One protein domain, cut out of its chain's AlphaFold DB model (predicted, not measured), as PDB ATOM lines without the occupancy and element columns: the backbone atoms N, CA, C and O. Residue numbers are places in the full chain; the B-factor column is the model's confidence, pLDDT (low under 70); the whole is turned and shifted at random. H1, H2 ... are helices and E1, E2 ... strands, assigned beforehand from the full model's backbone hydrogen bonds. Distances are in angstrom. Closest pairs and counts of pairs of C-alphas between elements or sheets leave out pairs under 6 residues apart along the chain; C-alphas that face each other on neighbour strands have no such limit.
ATOM      1  N   PRO A 126     -14.877 -43.409  39.623       94.50
ATOM      2  CA  PRO A 126     -15.084 -43.328  41.064       94.50
ATOM      3  C   PRO A 126     -16.526 -43.699  41.442       94.50
ATOM      4  O   PRO A 126     -17.475 -43.406  40.716       94.50
ATOM      5  N   TRP A 127     -16.699 -44.302  42.618       92.69
ATOM      6  CA  TRP A 127     -18.019 -44.470  43.225       92.69
ATOM      7  C   TRP A 127     -18.657 -43.091  43.495       92.69
ATOM      8  O   TRP A 127     -17.935 -42.185  43.922       92.69
ATOM      9  N   PRO A 128     -19.976 -42.894  43.301       94.81
ATOM     10  CA  PRO A 128     -21.011 -43.883  42.967       94.81
ATOM     11  C   PRO A 128     -21.377 -43.963  41.473       94.81
ATOM     12  O   PRO A 128     -22.482 -44.381  41.144       94.81
ATOM     13  N   TYR A 129     -20.518 -43.510  40.561       96.44
ATOM     14  CA  TYR A 129     -20.845 -43.527  39.134       96.44
ATOM     15  C   TYR A 129     -20.695 -44.944  38.558       96.44
ATOM     16  O   TYR A 129     -19.738 -45.649  38.882       96.44
ATOM     17  N   ASP A 130     -21.634 -45.365  37.715       95.06
ATOM     18  CA  ASP A 130     -21.774 -46.765  37.285       95.06
ATOM     19  C   ASP A 130     -22.326 -46.931  35.855       95.06
ATOM     20  O   ASP A 130     -22.354 -48.044  35.327       95.06
ATOM     21  N   LEU A 131     -22.711 -45.841  35.184       94.69
ATOM     22  CA  LEU A 131     -23.247 -45.869  33.824       94.69
ATOM     23  C   LEU A 131     -22.468 -44.929  32.908       94.69
ATOM     24  O   LEU A 131     -22.388 -43.722  33.139       94.69
ATOM     25  N   ARG A 132     -21.870 -45.487  31.858       93.00
ATOM     26  CA  ARG A 132     -21.044 -44.764  30.895       93.00
ATOM     27  C   ARG A 132     -21.906 -44.144  29.807       93.00
ATOM     28  O   ARG A 132     -22.693 -44.814  29.148       93.00
ATOM     29  N   VAL A 133     -21.666 -42.866  29.554       91.25
ATOM     30  CA  VAL A 133     -22.272 -42.087  28.474       91.25
ATOM     31  C   VAL A 133     -21.145 -41.550  27.603       91.25
ATOM     32  O   VAL A 133     -20.355 -40.702  28.022       91.25
ATOM     33  N   ALA A 134     -21.009 -42.077  26.393       86.69
ATOM     34  CA  ALA A 134     -19.946 -41.658  25.487       86.69
ATOM     35  C   ALA A 134     -20.102 -40.188  25.058       86.69
ATOM     36  O   ALA A 134     -21.208 -39.705  24.816       86.69
ATOM     37  N   TRP A 135     -18.973 -39.482  24.924       80.44
ATOM     38  CA  TRP A 135     -18.939 -38.154  24.311       80.44
ATOM     39  C   TRP A 135     -19.048 -38.312  22.798       80.44
ATOM     40  O   TRP A 135     -18.036 -38.349  22.097       80.44
ATOM     41  N   PHE A 136     -20.255 -38.453  22.270       68.31
ATOM     42  CA  PHE A 136     -20.435 -38.322  20.832       68.31
ATOM     43  C   PHE A 136     -20.502 -36.836  20.480       68.31
ATOM     44  O   PHE A 136     -21.312 -36.090  21.025       68.31
ATOM     45  N   ALA A 137     -19.601 -36.401  19.596       51.44
ATOM     46  CA  ALA A 137     -19.640 -35.059  19.022       51.44
ATOM     47  C   ALA A 137     -20.794 -34.909  18.009       51.44
ATOM     48  O   ALA A 137     -21.291 -33.804  17.837       51.44
ATOM     49  N   ASP A 138     -21.243 -36.023  17.413       45.72
ATOM     50  CA  ASP A 138     -22.151 -36.044  16.256       45.72
ATOM     51  C   ASP A 138     -23.426 -36.893  16.474       45.72
ATOM     52  O   ASP A 138     -24.067 -37.301  15.508       45.72
ATOM     53  N   GLY A 139     -23.792 -37.210  17.723       54.31
ATOM     54  CA  GLY A 139     -24.978 -38.023  18.022       54.31
ATOM     55  C   GLY A 139     -25.701 -37.594  19.298       54.31
ATOM     56  O   GLY A 139     -25.073 -37.465  20.352       54.31
ATOM     57  N   ASP A 140     -27.019 -37.422  19.192       59.22
ATOM     58  CA  ASP A 140     -27.926 -37.088  20.294       59.22
ATOM     59  C   ASP A 140     -28.212 -38.336  21.140       59.22
ATOM     60  O   ASP A 140     -29.276 -38.945  21.048       59.22
ATOM     61  N   LEU A 141     -27.253 -38.758  21.972       76.56
ATOM     62  CA  LEU A 141     -27.589 -39.703  23.036       76.56
ATOM     63  C   LEU A 141     -28.462 -38.973  24.069       76.56
ATOM     64  O   LEU A 141     -28.002 -37.967  24.619       76.56
ATOM     65  N   PRO A 142     -29.663 -39.477  24.411       86.12
ATOM     66  CA  PRO A 142     -30.570 -38.770  25.315       86.12
ATOM     67  C   PRO A 142     -29.933 -38.405  26.666       86.12
ATOM     68  O   PRO A 142     -30.112 -37.298  27.173       86.12
ATOM     69  N   LEU A 143     -29.103 -39.298  27.216       88.94
ATOM     70  CA  LEU A 143     -28.358 -39.041  28.451       88.94
ATOM     71  C   LEU A 143     -27.308 -37.933  28.303       88.94
ATOM     72  O   LEU A 143     -27.115 -37.153  29.231       88.94
ATOM     73  N   ALA A 144     -26.644 -37.826  27.148       89.38
ATOM     74  CA  ALA A 144     -25.658 -36.774  26.909       89.38
ATOM     75  C   ALA A 144     -26.309 -35.384  26.927       89.38
ATOM     76  O   ALA A 144     -25.752 -34.454  27.512       89.38
ATOM     77  N   GLU A 145     -27.505 -35.250  26.351       89.31
ATOM     78  CA  GLU A 145     -28.253 -33.990  26.354       89.31
ATOM     79  C   GLU A 145     -28.702 -33.587  27.762       89.31
ATOM     80  O   GLU A 145     -28.596 -32.419  28.143       89.31
ATOM     81  N   LEU A 146     -29.113 -34.552  28.591       90.94
ATOM     82  CA  LEU A 146     -29.445 -34.291  29.994       90.94
ATOM     83  C   LEU A 146     -28.237 -33.797  30.799       90.94
ATOM     84  O   LEU A 146     -28.376 -32.869  31.600       90.94
ATOM     85  N   ILE A 147     -27.054 -34.367  30.557       91.94
ATOM     86  CA  ILE A 147     -25.804 -33.932  31.195       91.94
ATOM     87  C   ILE A 147     -25.450 -32.506  30.753       91.94
ATOM     88  O   ILE A 147     -25.209 -31.643  31.597       91.94
ATOM     89  N   LYS A 148     -25.470 -32.219  29.442       89.50
ATOM     90  CA  LYS A 148     -25.172 -30.879  28.895       89.50
ATOM     91  C   LYS A 148     -26.141 -29.812  29.409       89.50
ATOM     92  O   LYS A 148     -25.730 -28.680  29.651       89.50
ATOM     93  N   ALA A 149     -27.407 -30.175  29.608       90.69
ATOM     94  CA  ALA A 149     -28.429 -29.306  30.183       90.69
ATOM     95  C   ALA A 149     -28.323 -29.147  31.716       90.69
ATOM     96  O   ALA A 149     -29.142 -28.442  32.307       90.69
ATOM     97  N   GLY A 150     -27.360 -29.807  32.373       91.19
ATOM     98  CA  GLY A 150     -27.176 -29.758  33.827       91.19
ATOM     99  C   GLY A 150     -28.278 -30.469  34.617       91.19
ATOM    100  O   GLY A 150     -28.478 -30.171  35.791       91.19
ATOM    101  N   ARG A 151     -29.023 -31.376  33.975       92.31
ATOM    102  CA  ARG A 151     -30.132 -32.126  34.588       92.31
ATOM    103  C   ARG A 151     -29.698 -33.445  35.219       92.31
ATOM    104  O   ARG A 151     -30.494 -34.046  35.931       92.31
ATOM    105  N   LEU A 152     -28.479 -33.892  34.937       92.69
ATOM    106  CA  LEU A 152     -27.911 -35.133  35.449       92.69
ATOM    107  C   LEU A 152     -26.469 -34.880  35.897       92.69
ATOM    108  O   LEU A 152     -25.683 -34.307  35.139       92.69
ATOM    109  N   ASP A 153     -26.141 -35.294  37.123       94.12
ATOM    110  CA  ASP A 153     -24.774 -35.225  37.641       94.12
ATOM    111  C   ASP A 153     -23.872 -36.210  36.891       94.12
ATOM    112  O   ASP A 153     -24.261 -37.344  36.600       94.12
ATOM    113  N   ALA A 154     -22.658 -35.770  36.568       94.69
ATOM    114  CA  ALA A 154     -21.763 -36.520  35.704       94.69
ATOM    115  C   ALA A 154     -20.296 -36.334  36.084       94.69
ATOM    116  O   ALA A 154     -19.788 -35.216  36.195       94.69
ATOM    117  N   TYR A 155     -19.578 -37.450  36.165       95.00
ATOM    118  CA  TYR A 155     -18.133 -37.482  36.304       95.00
ATOM    119  C   TYR A 155     -17.450 -37.608  34.933       95.00
ATOM    120  O   TYR A 155     -17.694 -38.573  34.204       95.00
ATOM    121  N   PRO A 156     -16.571 -36.671  34.543       92.12
ATOM    122  CA  PRO A 156     -15.833 -36.779  33.290       92.12
ATOM    123  C   PRO A 156     -14.691 -37.800  33.405       92.12
ATOM    124  O   PRO A 156     -13.870 -37.739  34.319       92.12
ATOM    125  N   GLY A 157     -14.576 -38.704  32.432       87.12
ATOM    126  CA  GLY A 157     -13.479 -39.669  32.361       87.12
ATOM    127  C   GLY A 157     -13.118 -40.018  30.921       87.12
ATOM    128  O   GLY A 157     -13.924 -40.580  30.189       87.12
ATOM    129  N   GLY A 158     -11.888 -39.721  30.495       84.69
ATOM    130  CA  GLY A 158     -11.448 -40.006  29.125       84.69
ATOM    131  C   GLY A 158     -12.307 -39.284  28.079       84.69
ATOM    132  O   GLY A 158     -12.372 -38.062  28.096       84.69
ATOM    133  N   ARG A 159     -12.938 -40.034  27.162       87.62
ATOM    134  CA  ARG A 159     -13.907 -39.528  26.163       87.62
ATOM    135  C   ARG A 159     -15.352 -39.934  26.496       87.62
ATOM    136  O   ARG A 159     -16.116 -40.335  25.616       87.62
ATOM    137  N   CYS A 160     -15.702 -39.935  27.774       91.50
ATOM    138  CA  CYS A 160     -17.053 -40.229  28.242       91.50
ATOM    139  C   CYS A 160     -17.369 -39.508  29.554       91.50
ATOM    140  O   CYS A 160     -16.480 -39.045  30.273       91.50
ATOM    141  N   TRP A 161     -18.659 -39.412  29.845       93.50
ATOM    142  CA  TRP A 161     -19.182 -39.120  31.167       93.50
ATOM    143  C   TRP A 161     -19.576 -40.424  31.844       93.50
ATOM    144  O   TRP A 161     -19.968 -41.387  31.186       93.50
ATOM    145  N   TRP A 162     -19.496 -40.428  33.161       95.50
ATOM    146  CA  TRP A 162     -20.070 -41.455  34.002       95.50
ATOM    147  C   TRP A 162     -21.159 -40.819  34.841       95.50
ATOM    148  O   TRP A 162     -20.935 -39.778  35.454       95.50
ATOM    149  N   VAL A 163     -22.333 -41.426  34.846       95.88
ATOM    150  CA  VAL A 163     -23.495 -40.981  35.617       95.88
ATOM    151  C   VAL A 163     -23.908 -42.090  36.571       95.88
ATOM    152  O   VAL A 163     -23.396 -43.210  36.492       95.88
ATOM    153  N   ARG A 164     -24.813 -41.771  37.493       96.44
ATOM    154  CA  ARG A 164     -25.427 -42.768  38.371       96.44
ATOM    155  C   ARG A 164     -26.650 -43.339  37.668       96.44
ATOM    156  O   ARG A 164     -27.563 -42.593  37.316       96.44
ATOM    157  N   ALA A 165     -26.683 -44.650  37.471       93.94
ATOM    158  CA  ALA A 165     -27.733 -45.355  36.749       93.94
ATOM    159  C   ALA A 165     -29.101 -45.141  37.398       93.94
ATOM    160  O   ALA A 165     -30.084 -44.957  36.689       93.94
ATOM    161  N   ALA A 166     -29.155 -45.120  38.734       94.38
ATOM    162  CA  ALA A 166     -30.385 -44.876  39.481       94.38
ATOM    163  C   ALA A 166     -30.980 -43.489  39.178       94.38
ATOM    164  O   ALA A 166     -32.153 -43.395  38.839       94.38
ATOM    165  N   GLU A 167     -30.163 -42.431  39.213       95.56
ATOM    166  CA  GLU A 167     -30.609 -41.065  38.890       95.56
ATOM    167  C   GLU A 167     -30.998 -40.938  37.410       95.56
ATOM    168  O   GLU A 167     -32.000 -40.315  37.065       95.56
ATOM    169  N   ALA A 168     -30.240 -41.579  36.517       94.69
ATOM    170  CA  ALA A 168     -30.564 -41.619  35.095       94.69
ATOM    171  C   ALA A 168     -31.895 -42.347  34.818       94.69
ATOM    172  O   ALA A 168     -32.645 -41.934  33.935       94.69
ATOM    173  N   ALA A 169     -32.209 -43.402  35.578       94.12
ATOM    174  CA  ALA A 169     -33.438 -44.180  35.429       94.12
ATOM    175  C   ALA A 169     -34.693 -43.390  35.828       94.12
ATOM    176  O   ALA A 169     -35.756 -43.605  35.253       94.12
ATOM    177  N   GLU A 170     -34.584 -42.441  36.760       94.50
ATOM    178  CA  GLU A 170     -35.695 -41.544  37.119       94.50
ATOM    179  C   GLU A 170     -36.084 -40.596  35.974       94.50
ATOM    180  O   GLU A 170     -37.201 -40.081  35.933       94.50
ATOM    181  N   LEU A 171     -35.165 -40.370  35.031       93.75
ATOM    182  CA  LEU A 171     -35.363 -39.512  33.863       93.75
ATOM    183  C   LEU A 171     -35.778 -40.294  32.613       93.75
ATOM    184  O   LEU A 171     -35.961 -39.693  31.551       93.75
ATOM    185  N   LEU A 172     -35.921 -41.615  32.732       93.69
ATOM    186  CA  LEU A 172     -36.258 -42.489  31.624       93.69
ATOM    187  C   LEU A 172     -37.700 -42.214  31.150       93.69
ATOM    188  O   LEU A 172     -38.629 -42.219  31.967       93.69
ATOM    189  N   PRO A 173     -37.932 -41.977  29.848       93.62
ATOM    190  CA  PRO A 173     -39.281 -41.820  29.326       93.62
ATOM    191  C   PRO A 173     -40.116 -43.094  29.493       93.62
ATOM    192  O   PRO A 173     -39.601 -44.211  29.532       93.62
ATOM    193  N   ALA A 174     -41.438 -42.932  29.560       93.88
ATOM    194  CA  ALA A 174     -42.347 -44.065  29.664       93.88
ATOM    195  C   ALA A 174     -42.215 -44.991  28.441       93.88
ATOM    196  O   ALA A 174     -42.417 -44.555  27.311       93.88
ATOM    197  N   GLY A 175     -41.929 -46.272  28.690       91.62
ATOM    198  CA  GLY A 175     -41.765 -47.294  27.652       91.62
ATOM    199  C   GLY A 175     -40.327 -47.501  27.169       91.62
ATOM    200  O   GLY A 175     -40.085 -48.473  26.460       91.62
ATOM    201  N   GLU A 176     -39.383 -46.652  27.578       94.12
ATOM    202  CA  GLU A 176     -37.960 -46.845  27.285       94.12
ATOM    203  C   GLU A 176     -37.315 -47.849  28.252       94.12
ATOM    204  O   GLU A 176     -37.898 -48.220  29.277       94.12
ATOM    205  N   SER A 177     -36.099 -48.306  27.937       92.38
ATOM    206  CA  SER A 177     -35.362 -49.253  28.778       92.38
ATOM    207  C   SER A 177     -33.852 -49.154  28.580       92.38
ATOM    208  O   SER A 177     -33.355 -49.148  27.460       92.38
ATOM    209  N   PHE A 178     -33.093 -49.190  29.677       92.00
ATOM    210  CA  PHE A 178     -31.635 -49.336  29.599       92.00
ATOM    211  C   PHE A 178     -31.185 -50.738  29.178       92.00
ATOM    212  O   PHE A 178     -30.041 -50.906  28.762       92.00
ATOM    213  N   ASP A 179     -32.056 -51.740  29.291       89.56
ATOM    214  CA  ASP A 179     -31.705 -53.150  29.106       89.56
ATOM    215  C   ASP A 179     -32.233 -53.745  27.794       89.56
ATOM    216  O   ASP A 179     -31.805 -54.836  27.407       89.56
ATOM    217  N   ASP A 180     -33.141 -53.047  27.103       91.00
ATOM    218  CA  ASP A 180     -33.698 -53.473  25.816       91.00
ATOM    219  C   ASP A 180     -32.869 -52.905  24.656       91.00
ATOM    220  O   ASP A 180     -32.895 -51.693  24.453       91.00
ATOM    221  N   PRO A 181     -32.182 -53.735  23.846       89.19
ATOM    222  CA  PRO A 181     -31.398 -53.271  22.699       89.19
ATOM    223  C   PRO A 181     -32.183 -52.510  21.624       89.19
ATOM    224  O   PRO A 181     -31.561 -51.937  20.732       89.19
ATOM    225  N   SER A 182     -33.518 -52.558  21.649       92.00
ATOM    226  CA  SER A 182     -34.383 -51.814  20.726       92.00
ATOM    227  C   SER A 182     -34.771 -50.417  21.222       92.00
ATOM    228  O   SER A 182     -35.325 -49.646  20.442       92.00
ATOM    229  N   SER A 183     -34.475 -50.084  22.482       91.75
ATOM    230  CA  SER A 183     -34.721 -48.760  23.061       91.75
ATOM    231  C   SER A 183     -33.651 -47.760  22.625       91.75
ATOM    232  O   SER A 183     -32.458 -48.075  22.620       91.75
ATOM    233  N   ASP A 184     -34.058 -46.517  22.358       88.00
ATOM    234  CA  ASP A 184     -33.129 -45.408  22.075       88.00
ATOM    235  C   ASP A 184     -32.282 -45.033  23.307       88.00
ATOM    236  O   ASP A 184     -31.271 -44.334  23.207       88.00
ATOM    237  N   TRP A 185     -32.691 -45.516  24.484       90.88
ATOM    238  CA  TRP A 185     -31.991 -45.350  25.752       90.88
ATOM    239  C   TRP A 185     -31.116 -46.547  26.106       90.88
ATOM    240  O   TRP A 185     -30.470 -46.509  27.146       90.88
ATOM    241  N   TYR A 186     -31.056 -47.588  25.274       90.38
ATOM    242  CA  TYR A 186     -30.280 -48.786  25.564       90.38
ATOM    243  C   TYR A 186     -28.833 -48.476  25.960       90.38
ATOM    244  O   TYR A 186     -28.112 -47.742  25.276       90.38
ATOM    245  N   VAL A 187     -28.379 -49.119  27.034       89.75
ATOM    246  CA  VAL A 187     -26.991 -49.053  27.483       89.75
ATOM    247  C   VAL A 187     -26.363 -50.427  27.346       89.75
ATOM    248  O   VAL A 187     -26.831 -51.420  27.903       89.75
ATOM    249  N   SER A 188     -25.248 -50.479  26.616       91.19
ATOM    250  CA  SER A 188     -24.482 -51.710  26.467       91.19
ATOM    251  C   SER A 188     -24.076 -52.262  27.841       91.19
ATOM    252  O   SER A 188     -23.620 -51.504  28.698       91.19
ATOM    253  N   PRO A 189     -24.115 -53.587  28.064       92.38
ATOM    254  CA  PRO A 189     -23.593 -54.193  29.287       92.38
ATOM    255  C   PRO A 189     -22.119 -53.870  29.576       92.38
ATOM    256  O   PRO A 189     -21.690 -53.982  30.723       92.38
ATOM    257  N   HIS A 190     -21.344 -53.488  28.556       91.81
ATOM    258  CA  HIS A 190     -19.956 -53.027  28.695       91.81
ATOM    259  C   HIS A 190     -19.830 -51.556  29.106       91.81
ATOM    260  O   HIS A 190     -18.758 -51.128  29.521       91.81
ATOM    261  N   ASP A 191     -20.914 -50.794  28.994       92.50
ATOM    262  CA  ASP A 191     -21.014 -49.404  29.428       92.50
ATOM    263  C   ASP A 191     -21.592 -49.297  30.851       92.50
ATOM    264  O   ASP A 191     -21.890 -48.208  31.327       92.50
ATOM    265  N   ARG A 192     -21.705 -50.424  31.564       92.88
ATOM    266  CA  ARG A 192     -22.002 -50.467  32.997       92.88
ATOM    267  C   ARG A 192     -20.735 -50.798  33.784       92.88
ATOM    268  O   ARG A 192     -19.987 -51.703  33.412       92.88
ATOM    269  N   ALA A 193     -20.512 -50.083  34.878       93.19
ATOM    270  CA  ALA A 193     -19.468 -50.358  35.852       93.19
ATOM    271  C   ALA A 193     -20.103 -50.929  37.123       93.19
ATOM    272  O   ALA A 193     -20.827 -50.242  37.831       93.19
TER     273      ALA A 193
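Overview. This is residues 126 to 193 of the 212 residues of an uncharacterized protein of Sphingomonas crocodyli (UniProt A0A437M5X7). With little regular structure, this domain is a small antiparallel sheet, ordered E1 E3 E2, with helix H1 across one face; residues 171 to 193, with no named element, loop away from H2 and return beside E1. The 68 printed residues, 24 in named elements, run E1, H1, E2, E3, H2: mixed class, compact, radius of gyration of the C-alphas 11.1 A, spans 29 by 26 by 22 A.

Arrangement. E3, residues 160 to 163, is antiparallel to E1, residues 131 to 134; N 133 and O 161 are within hydrogen-bond range at 2.8 A. E3 forms a hairpin with E2, residues 155 to 157; N 155 and O 162 are 2.8 A apart. H1, residues 142 to 148, is on the sheet, height over the sheet 9.6 A; E1, H1, E2 make a split strand-helix-strand unit, two strands that run the same way with a helix between them in the chain and E3 between them in the sheet, crossover right-handed. H2, residues 165 to 170, is close to but not clearly touching H1: closest C-alphas, Leu 143 and Ala 168, 7.5 A. In both helices every O i to N i+4 pair is within hydrogen-bond range.

Along the chain. E1, 9.9 A long, begins at C-alpha 131 (-23.247, -45.869, 33.824); H1 is 10.2 A long; H2 ends at C-alpha 170 (-35.695, -41.544, 37.119).

Size, cuts and confidence. The farthest C-alphas, Gly 158 and Gly 175, are 31.2 A apart. The printed part has no cut; residues 136 to 140 have pLDDT under 70.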